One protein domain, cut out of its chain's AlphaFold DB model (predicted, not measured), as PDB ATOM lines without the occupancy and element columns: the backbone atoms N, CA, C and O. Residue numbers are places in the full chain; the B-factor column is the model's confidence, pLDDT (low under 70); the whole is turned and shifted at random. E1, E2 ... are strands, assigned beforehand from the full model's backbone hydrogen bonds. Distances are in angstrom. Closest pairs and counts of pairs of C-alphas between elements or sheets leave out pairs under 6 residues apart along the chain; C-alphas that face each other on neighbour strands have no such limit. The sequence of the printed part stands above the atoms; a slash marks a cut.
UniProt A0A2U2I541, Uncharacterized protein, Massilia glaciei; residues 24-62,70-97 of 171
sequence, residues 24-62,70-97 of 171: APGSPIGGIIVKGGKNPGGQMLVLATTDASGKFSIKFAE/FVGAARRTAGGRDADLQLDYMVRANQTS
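AT A GLANCE: This is residues 24 to 62 and 70 to 97 of the 171 residues of an uncharacterized protein of Massilia glaciei (UniProt A0A2U2I541). With little regular structure, this is a loose, elongated piece: a two-stranded hairpin, E1 and E2, with E3 folding back beside E2 and the long strand E4 near E3. Residues 70 to 84, with no named element, lead to one end of the long axis. The 67 printed residues have no named helix and four named strands, E1 E2 E3 E4 along the chain; the class is all strand, with under half of the residues in named elements. The radius of gyration of the C-alphas is 14.3 A and the spans are 46 by 29 by 17 A.

IN THESE COORDINATES: E1, residues 33 to 38, begins at C-alpha 33 (11.436, 43.830, 6.094) and is 17.1 A long. E2 is residues 45 to 49, E3 residues 55 to 60. E4, residues 85 to 93, 24.9 A, ends at C-alpha 93 (-11.281, 45.422, 5.976).

HOW THE PARTS SIT: E1 and E2 are an antiparallel hairpin at 144 degrees, with N 34 and O 48 2.8 A apart, within hydrogen-bond range. Residues 33 to 34 pair antiparallel with residues 70 to 71. The closest C-alphas of E2 and E3, Ala 48 and Phe 56, are 6.4 A apart. E3 and E4 pair with no named strand.

THE WHOLE: Residues 63 to 69 are not printed, a C-alpha gap of 20.8 A. Mean pLDDT of the printed part is 73.2; residues 72 to 84 are among those under 70.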
ATOM      1  N   ALA A  24      16.437  61.517   0.404       64.38
ATOM      2  CA  ALA A  24      15.879  62.830   0.720       64.38
ATOM      3  C   ALA A  24      14.567  62.698   1.526       64.38
ATOM      4  O   ALA A  24      13.857  61.700   1.354       64.38
ATOM      5  N   PRO A  25      14.192  63.690   2.359       66.00
ATOM      6  CA  PRO A  25      12.887  63.709   3.018       66.00
ATOM      7  C   PRO A  25      11.745  63.465   2.026       66.00
ATOM      8  O   PRO A  25      11.775  63.958   0.900       66.00
ATOM      9  N   GLY A  26      10.747  62.686   2.428       66.94
ATOM     10  CA  GLY A  26       9.623  62.281   1.584       66.94
ATOM     11  C   GLY A  26       9.945  61.177   0.571       66.94
ATOM     12  O   GLY A  26       9.016  60.640  -0.037       66.94
ATOM     13  N   SER A  27      11.217  60.790   0.407       74.50
ATOM     14  CA  SER A  27      11.597  59.710  -0.509       74.50
ATOM     15  C   SER A  27      11.091  58.358  -0.000       74.50
ATOM     16  O   SER A  27      11.171  58.086   1.203       74.50
ATOM     17  N   PRO A  28      10.591  57.488  -0.893       79.69
ATOM     18  CA  PRO A  28      10.180  56.143  -0.520       79.69
ATOM     19  C   PRO A  28      11.362  55.287  -0.044       79.69
ATOM     20  O   PRO A  28      12.477  55.405  -0.553       79.69
ATOM     21  N   ILE A  29      11.108  54.390   0.916       78.12
ATOM     22  CA  ILE A  29      12.122  53.488   1.477       78.12
ATOM     23  C   ILE A  29      11.853  52.047   1.041       78.12
ATOM     24  O   ILE A  29      11.016  51.347   1.617       78.12
ATOM     25  N   GLY A  30      12.620  51.584   0.056       79.38
ATOM     26  CA  GLY A  30      12.626  50.184  -0.363       79.38
ATOM     27  C   GLY A  30      13.567  49.283   0.432       79.38
ATOM     28  O   GLY A  30      14.558  49.742   1.014       79.38
ATOM     29  N   GLY A  31      13.254  47.983   0.414       80.31
ATOM     30  CA  GLY A  31      14.050  46.920   1.028       80.31
ATOM     31  C   GLY A  31      13.844  46.749   2.535       80.31
ATOM     32  O   GLY A  31      14.688  46.150   3.195       80.31
ATOM     33  N   ILE A  32      12.758  47.283   3.099       81.38
ATOM     34  CA  ILE A  32      12.441  47.152   4.526       81.38
ATOM     35  C   ILE A  32      11.657  45.876   4.762       81.38
ATOM     36  O   ILE A  32      10.649  45.629   4.104       81.38
ATOM     37  N   ILE A  33      12.098  45.079   5.732       85.00
ATOM     38  CA  ILE A  33      11.436  43.830   6.094       85.00
ATOM     39  C   ILE A  33      10.324  44.150   7.088       85.00
ATOM     40  O   ILE A  33      10.587  44.622   8.192       85.00
ATOM     41  N   VAL A  34       9.083  43.856   6.718       86.50
ATOM     42  CA  VAL A  34       7.926  43.978   7.602       86.50
ATOM     43  C   VAL A  34       7.654  42.620   8.224       86.50
ATOM     44  O   VAL A  34       7.261  41.669   7.548       86.50
ATOM     45  N   LYS A  35       7.878  42.530   9.530       87.12
ATOM     46  CA  LYS A  35       7.490  41.383  10.342       87.12
ATOM     47  C   LYS A  35       6.139  41.656  10.987       87.12
ATOM     48  O   LYS A  35       5.852  42.797  11.323       87.12
ATOM     49  N   GLY A  36       5.316  40.637  11.175       86.56
ATOM     50  CA  GLY A  36       4.022  40.751  11.842       86.56
ATOM     51  C   GLY A  36       3.625  39.471  12.570       86.56
ATOM     52  O   GLY A  36       4.041  38.381  12.184       86.56
ATOM     53  N   GLY A  37       2.849  39.611  13.642       86.50
ATOM     54  CA  GLY A  37       2.367  38.500  14.461       86.50
ATOM     55  C   GLY A  37       1.207  38.931  15.354       86.50
ATOM     56  O   GLY A  37       1.022  40.126  15.592       86.50
ATOM     57  N   LYS A  38       0.402  37.969  15.825       85.94
ATOM     58  CA  LYS A  38      -0.671  38.237  16.795       85.94
ATOM     59  C   LYS A  38      -0.088  38.720  18.127       85.94
ATOM     60  O   LYS A  38       0.934  38.215  18.578       85.94
ATOM     61  N   ASN A  39      -0.774  39.648  18.773       81.50
ATOM     62  CA  ASN A  39      -0.452  40.167  20.093       81.50
ATOM     63  C   ASN A  39      -1.663  39.957  21.022       81.50
ATOM     64  O   ASN A  39      -2.754  40.393  20.652       81.50
ATOM     65  N   PRO A  40      -1.518  39.320  22.201       77.12
ATOM     66  CA  PRO A  40      -0.297  38.760  22.797       77.12
ATOM     67  C   PRO A  40       0.077  37.349  22.297       77.12
ATOM     68  O   PRO A  40      -0.777  36.565  21.892       77.12
ATOM     69  N   GLY A  41       1.371  37.013  22.376       72.50
ATOM     70  CA  GLY A  41       1.881  35.634  22.290       72.50
ATOM     71  C   GLY A  41       2.077  35.035  20.890       72.50
ATOM     72  O   GLY A  41       2.510  33.891  20.782       72.50
ATOM     73  N   GLY A  42       1.790  35.767  19.813       78.44
ATOM     74  CA  GLY A  42       2.037  35.299  18.450       78.44
ATOM     75  C   GLY A  42       3.506  35.421  18.036       78.44
ATOM     76  O   GLY A  42       4.200  36.372  18.395       78.44
ATOM     77  N   GLN A  43       3.981  34.472  17.227       84.06
ATOM     78  CA  GLN A  43       5.315  34.552  16.632       84.06
ATOM     79  C   GLN A  43       5.370  35.677  15.588       84.06
ATOM     80  O   GLN A  43       4.489  35.800  14.736       84.06
ATOM     81  N   MET A  44       6.432  36.483  15.630       84.44
ATOM     82  CA  MET A  44       6.737  37.469  14.593       84.44
ATOM     83  C   MET A  44       7.275  36.769  13.342       84.44
ATOM     84  O   MET A  44       8.413  36.300  13.333       84.44
ATOM     85  N   LEU A  45       6.484  36.740  12.272       85.94
ATOM     86  CA  LEU A  45       6.878  36.190  10.973       85.94
ATOM     87  C   LEU A  45       7.179  37.310   9.984       85.94
ATOM     88  O   LEU A  45       6.654  38.412  10.110       85.94
ATOM     89  N   VAL A  46       8.020  37.043   8.985       86.44
ATOM     90  CA  VAL A  46       8.201  37.972   7.861       86.44
ATOM     91  C   VAL A  46       6.928  37.949   7.019       86.44
ATOM     92  O   VAL A  46       6.572  36.905   6.484       86.44
ATOM     93  N   LEU A  47       6.242  39.088   6.927       86.62
ATOM     94  CA  LEU A  47       4.974  39.210   6.203       86.62
ATOM     95  C   LEU A  47       5.133  39.897   4.848       86.62
ATOM     96  O   LEU A  47       4.404  39.574   3.916       86.62
ATOM     97  N   ALA A  48       6.057  40.851   4.732       86.44
ATOM     98  CA  ALA A  48       6.316  41.556   3.483       86.44
ATOM     99  C   ALA A  48       7.718  42.177   3.461       86.44
ATOM    100  O   ALA A  48       8.375  42.332   4.491       86.44
ATOM    101  N   THR A  49       8.155  42.591   2.277       85.69
ATOM    102  CA  THR A  49       9.308  43.478   2.091       85.69
ATOM    103  C   THR A  49       8.872  44.666   1.245       85.69
ATOM    104  O   THR A  49       8.125  44.477   0.286       85.69
ATOM    105  N   THR A  50       9.289  45.885   1.602       83.19
ATOM    106  CA  THR A  50       8.927  47.075   0.822       83.19
ATOM    107  C   THR A  50       9.625  47.079  -0.535       83.19
ATOM    108  O   THR A  50      10.819  46.783  -0.635       83.19
ATOM    109  N   ASP A  51       8.886  47.438  -1.583       85.75
ATOM    110  CA  ASP A  51       9.437  47.587  -2.933       85.75
ATOM    111  C   ASP A  51      10.272  48.874  -3.087       85.75
ATOM    112  O   ASP A  51      10.367  49.688  -2.170       85.75
ATOM    113  N   ALA A  52      10.866  49.104  -4.262       78.94
ATOM    114  CA  ALA A  52      11.649  50.316  -4.540       78.94
ATOM    115  C   ALA A  52      10.851  51.629  -4.376       78.94
ATOM    116  O   ALA A  52      11.438  52.685  -4.153       78.94
ATOM    117  N   SER A  53       9.518  51.566  -4.447       81.44
ATOM    118  CA  SER A  53       8.608  52.688  -4.199       81.44
ATOM    119  C   SER A  53       8.136  52.780  -2.741       81.44
ATOM    120  O   SER A  53       7.268  53.593  -2.423       81.44
ATOM    121  N   GLY A  54       8.724  51.984  -1.843       79.31
ATOM    122  CA  GLY A  54       8.425  51.953  -0.415       79.31
ATOM    123  C   GLY A  54       7.086  51.308  -0.079       79.31
ATOM    124  O   GLY A  54       6.641  51.411   1.064       79.31
ATOM    125  N   LYS A  55       6.423  50.662  -1.044       86.62
ATOM    126  CA  LYS A  55       5.095  50.079  -0.849       86.62
ATOM    127  C   LYS A  55       5.186  48.700  -0.222       86.62
ATOM    128  O   LYS A  55       6.069  47.914  -0.552       86.62
ATOM    129  N   PHE A  56       4.224  48.390   0.636       85.81
ATOM    130  CA  PHE A  56       3.981  47.045   1.150       85.81
ATOM    131  C   PHE A  56       2.476  46.786   1.238       85.81
ATOM    132  O   PHE A  56       1.675  47.720   1.324       85.81
ATOM    133  N   SER A  57       2.100  45.509   1.229       87.31
ATOM    134  CA  SER A  57       0.723  45.062   1.409       87.31
ATOM    135  C   SER A  57       0.711  43.739   2.159       87.31
ATOM    136  O   SER A  57       1.384  42.795   1.754       87.31
ATOM    137  N   ILE A  58      -0.048  43.666   3.246       85.94
ATOM    138  CA  ILE A  58      -0.147  42.500   4.123       85.94
ATOM    139  C   ILE A  58      -1.619  42.167   4.312       85.94
ATOM    140  O   ILE A  58      -2.406  43.041   4.664       85.94
ATOM    141  N   LYS A  59      -1.991  40.904   4.116       86.81
ATOM    142  CA  LYS A  59      -3.358  40.417   4.328       86.81
ATOM    143  C   LYS A  59      -3.423  39.576   5.595       86.81
ATOM    144  O   LYS A  59      -2.674  38.617   5.746       86.81
ATOM    145  N   PHE A  60      -4.355  39.921   6.470       83.50
ATOM    146  CA  PHE A  60      -4.719  39.172   7.661       83.50
ATOM    147  C   PHE A  60      -6.071  38.514   7.424       83.50
ATOM    148  O   PHE A  60      -7.055  39.204   7.166       83.50
ATOM    149  N   ALA A  61      -6.112  37.186   7.491       81.88
ATOM    150  CA  ALA A  61      -7.353  36.425   7.358       81.88
ATOM    151  C   ALA A  61      -8.152  36.383   8.670       81.88
ATOM    152  O   ALA A  61      -9.375  36.303   8.658       81.88
ATOM    153  N   GLU A  62      -7.457  36.453   9.803       81.62
ATOM    154  CA  GLU A  62      -8.053  36.305  11.124       81.62
ATOM    155  C   GLU A  62      -8.168  37.659  11.823       81.62
ATOM    156  O   GLU A  62      -7.294  38.520  11.709       81.62
ATOM    157  N   PHE A  70       8.923  46.864  11.570       80.50
ATOM    158  CA  PHE A  70       9.626  47.278  10.362       80.50
ATOM    159  C   PHE A  70      11.131  47.240  10.634       80.50
ATOM    160  O   PHE A  70      11.684  48.138  11.269       80.50
ATOM    161  N   VAL A  71      11.781  46.165  10.190       78.62
ATOM    162  CA  VAL A  71      13.196  45.865  10.428       78.62
ATOM    163  C   VAL A  71      14.046  46.390   9.277       78.62
ATOM    164  O   VAL A  71      13.726  46.188   8.105       78.62
ATOM    165  N   GLY A  72      15.153  47.050   9.617       66.56
ATOM    166  CA  GLY A  72      16.036  47.687   8.634       66.56
ATOM    167  C   GLY A  72      15.586  49.091   8.238       66.56
ATOM    168  O   GLY A  72      16.238  49.736   7.424       66.56
ATOM    169  N   ALA A  73      14.509  49.595   8.852       59.50
ATOM    170  CA  ALA A  73      14.084  50.985   8.722       59.50
ATOM    171  C   ALA A  73      15.053  51.967   9.427       59.50
ATOM    172  O   ALA A  73      14.879  53.178   9.356       59.50
ATOM    173  N   ALA A  74      16.096  51.445  10.081       52.31
ATOM    174  CA  ALA A  74      17.123  52.211  10.765       52.31
ATOM    175  C   ALA A  74      17.705  53.332   9.887       52.31
ATOM    176  O   ALA A  74      18.223  53.077   8.799       52.31
ATOM    177  N   ARG A  75      17.656  54.558  10.423       52.38
ATOM    178  CA  ARG A  75      18.492  55.712  10.061       52.38
ATOM    179  C   ARG A  75      18.706  55.876   8.552       52.38
ATOM    180  O   ARG A  75      19.830  55.851   8.056       52.38
ATOM    181  N   ARG A  76      17.617  56.058   7.802       54.47
ATOM    182  CA  ARG A  76      17.709  56.527   6.413       54.47
ATOM    183  C   ARG A  76      17.889  58.034   6.450       54.47
ATOM    184  O   ARG A  76      16.934  58.792   6.481       54.47
ATOM    185  N   THR A  77      19.143  58.440   6.534       50.84
ATOM    186  CA  THR A  77      19.544  59.822   6.733       50.84
ATOM    187  C   THR A  77      19.120  60.699   5.552       50.84
ATOM    188  O   THR A  77      19.650  60.554   4.447       50.84
ATOM    189  N   ALA A  78      18.221  61.649   5.801       48.94
ATOM    190  CA  ALA A  78      17.959  62.759   4.895       48.94
ATOM    191  C   ALA A  78      19.148  63.718   4.920       48.94
ATOM    192  O   ALA A  78      19.235  64.609   5.763       48.94
ATOM    193  N   GLY A  79      20.115  63.495   4.029       50.50
ATOM    194  CA  GLY A  79      21.251  64.403   3.851       50.50
ATOM    195  C   GLY A  79      22.145  64.584   5.088       50.50
ATOM    196  O   GLY A  79      22.687  65.663   5.285       50.50
ATOM    197  N   GLY A  80      22.300  63.564   5.937       48.81
ATOM    198  CA  GLY A  80      23.197  63.619   7.108       48.81
ATOM    199  C   GLY A  80      22.520  63.794   8.479       48.81
ATOM    200  O   GLY A  80      23.155  63.494   9.487       48.81
ATOM    201  N   ARG A  81      21.237  64.187   8.536       53.31
ATOM    202  CA  ARG A  81      20.453  64.280   9.783       53.31
ATOM    203  C   ARG A  81      19.587  63.041  10.029       53.31
ATOM    204  O   ARG A  81      19.060  62.456   9.081       53.31
ATOM    205  N   ASP A  82      19.467  62.646  11.297       56.06
ATOM    206  CA  ASP A  82      18.589  61.565  11.757       56.06
ATOM    207  C   ASP A  82      17.156  61.864  11.312       56.06
ATOM    208  O   ASP A  82      16.478  62.710  11.887       56.06
ATOM    209  N   ALA A  83      16.725  61.234  10.222       58.78
ATOM    210  CA  ALA A  83      15.381  61.412   9.712       58.78
ATOM    211  C   ALA A  83      14.440  60.452  10.434       58.78
ATOM    212  O   ALA A  83      14.745  59.261  10.564       58.78
ATOM    213  N   ASP A  84      13.292  60.970  10.859       65.44
ATOM    214  CA  ASP A  84      12.192  60.143  11.345       65.44
ATOM    215  C   ASP A  84      11.725  59.197  10.233       65.44
ATOM    216  O   ASP A  84      11.913  59.461   9.048       65.44
ATOM    217  N   LEU A  85      11.078  58.091  10.580       72.25
ATOM    218  CA  LEU A  85      10.362  57.285   9.590       72.25
ATOM    219  C   LEU A  85       8.922  57.764   9.512       72.25
ATOM    220  O   LEU A  85       8.243  57.839  10.536       72.25
ATOM    221  N   GLN A  86       8.440  58.027   8.302       72.56
ATOM    222  CA  GLN A  86       7.035  58.313   8.056       72.56
ATOM    223  C   GLN A  86       6.384  57.117   7.367       72.56
ATOM    224  O   GLN A  86       6.762  56.725   6.264       72.56
ATOM    225  N   LEU A  87       5.396  56.529   8.028       73.75
ATOM    226  CA  LEU A  87       4.602  55.432   7.508       73.75
ATOM    227  C   LEU A  87       3.199  55.937   7.194       73.75
ATOM    228  O   LEU A  87       2.417  56.174   8.112       73.75
ATOM    229  N   ASP A  88       2.877  56.058   5.910       76.94
ATOM    230  CA  ASP A  88       1.532  56.374   5.438       76.94
ATOM    231  C   ASP A  88       0.836  55.062   5.059       76.94
ATOM    232  O   ASP A  88       1.172  54.442   4.049       76.94
ATOM    233  N   TYR A  89      -0.119  54.606   5.865       72.19
ATOM    234  CA  TYR A  89      -0.780  53.318   5.667       72.19
ATOM    235  C   TYR A  89      -2.304  53.429   5.648       72.19
ATOM    236  O   TYR A  89      -2.915  54.371   6.151       72.19
ATOM    237  N   MET A  90      -2.926  52.443   5.015       66.19
ATOM    238  CA  MET A  90      -4.365  52.262   4.930       66.19
ATOM    239  C   MET A  90      -4.710  50.864   5.422       66.19
ATOM    240  O   MET A  90      -4.085  49.880   5.022       66.19
ATOM    241  N   VAL A  91      -5.738  50.780   6.261       71.69
ATOM    242  CA  VAL A  91      -6.308  49.508   6.708       71.69
ATOM    243  C   VAL A  91      -7.610  49.297   5.950       71.69
ATOM    244  O   VAL A  91      -8.558  50.065   6.092       71.69
ATOM    245  N   ARG A  92      -7.672  48.266   5.116       70.12
ATOM    246  CA  ARG A  92      -8.861  47.884   4.355       70.12
ATOM    247  C   ARG A  92      -9.426  46.612   4.964       70.12
ATOM    248  O   ARG A  92      -8.773  45.582   4.898       70.12
ATOM    249  N   ALA A  93     -10.616  46.656   5.558       64.94
ATOM    250  CA  ALA A  93     -11.281  45.422   5.976       64.94
ATOM    251  C   ALA A  93     -11.508  44.526   4.747       64.94
ATOM    252  O   ALA A  93     -11.923  45.015   3.693       64.94
ATOM    253  N   ASN A  94     -11.208  43.235   4.870       59.53
ATOM    254  CA  ASN A  94     -11.521  42.271   3.827       59.53
ATOM    255  C   ASN A  94     -13.038  42.087   3.883       59.53
ATOM    256  O   ASN A  94     -13.578  41.640   4.892       59.53
ATOM    257  N   GLN A  95     -13.739  42.596   2.875       51.97
ATOM    258  CA  GLN A  95     -15.191  42.691   2.906       51.97
ATOM    259  C   GLN A  95     -15.794  41.282   2.936       51.97
ATOM    260  O   GLN A  95     -15.981  40.665   1.891       51.97
ATOM    261  N   THR A  96     -16.161  40.784   4.116       45.56
ATOM    262  CA  THR A  96     -17.193  39.754   4.209       45.56
ATOM    263  C   THR A  96     -18.495  40.452   3.843       45.56
ATOM    264  O   THR A  96     -19.036  41.246   4.616       45.56
ATOM    265  N   SER A  97     -18.919  40.247   2.600       42.91
ATOM    266  CA  SER A  97     -20.168  40.712   2.000       42.91
ATOM    267  C   SER A  97     -21.326  40.695   3.010       42.91
ATOM    268  O   SER A  97     -21.881  39.639   3.298       42.91
TER     269      SER A  97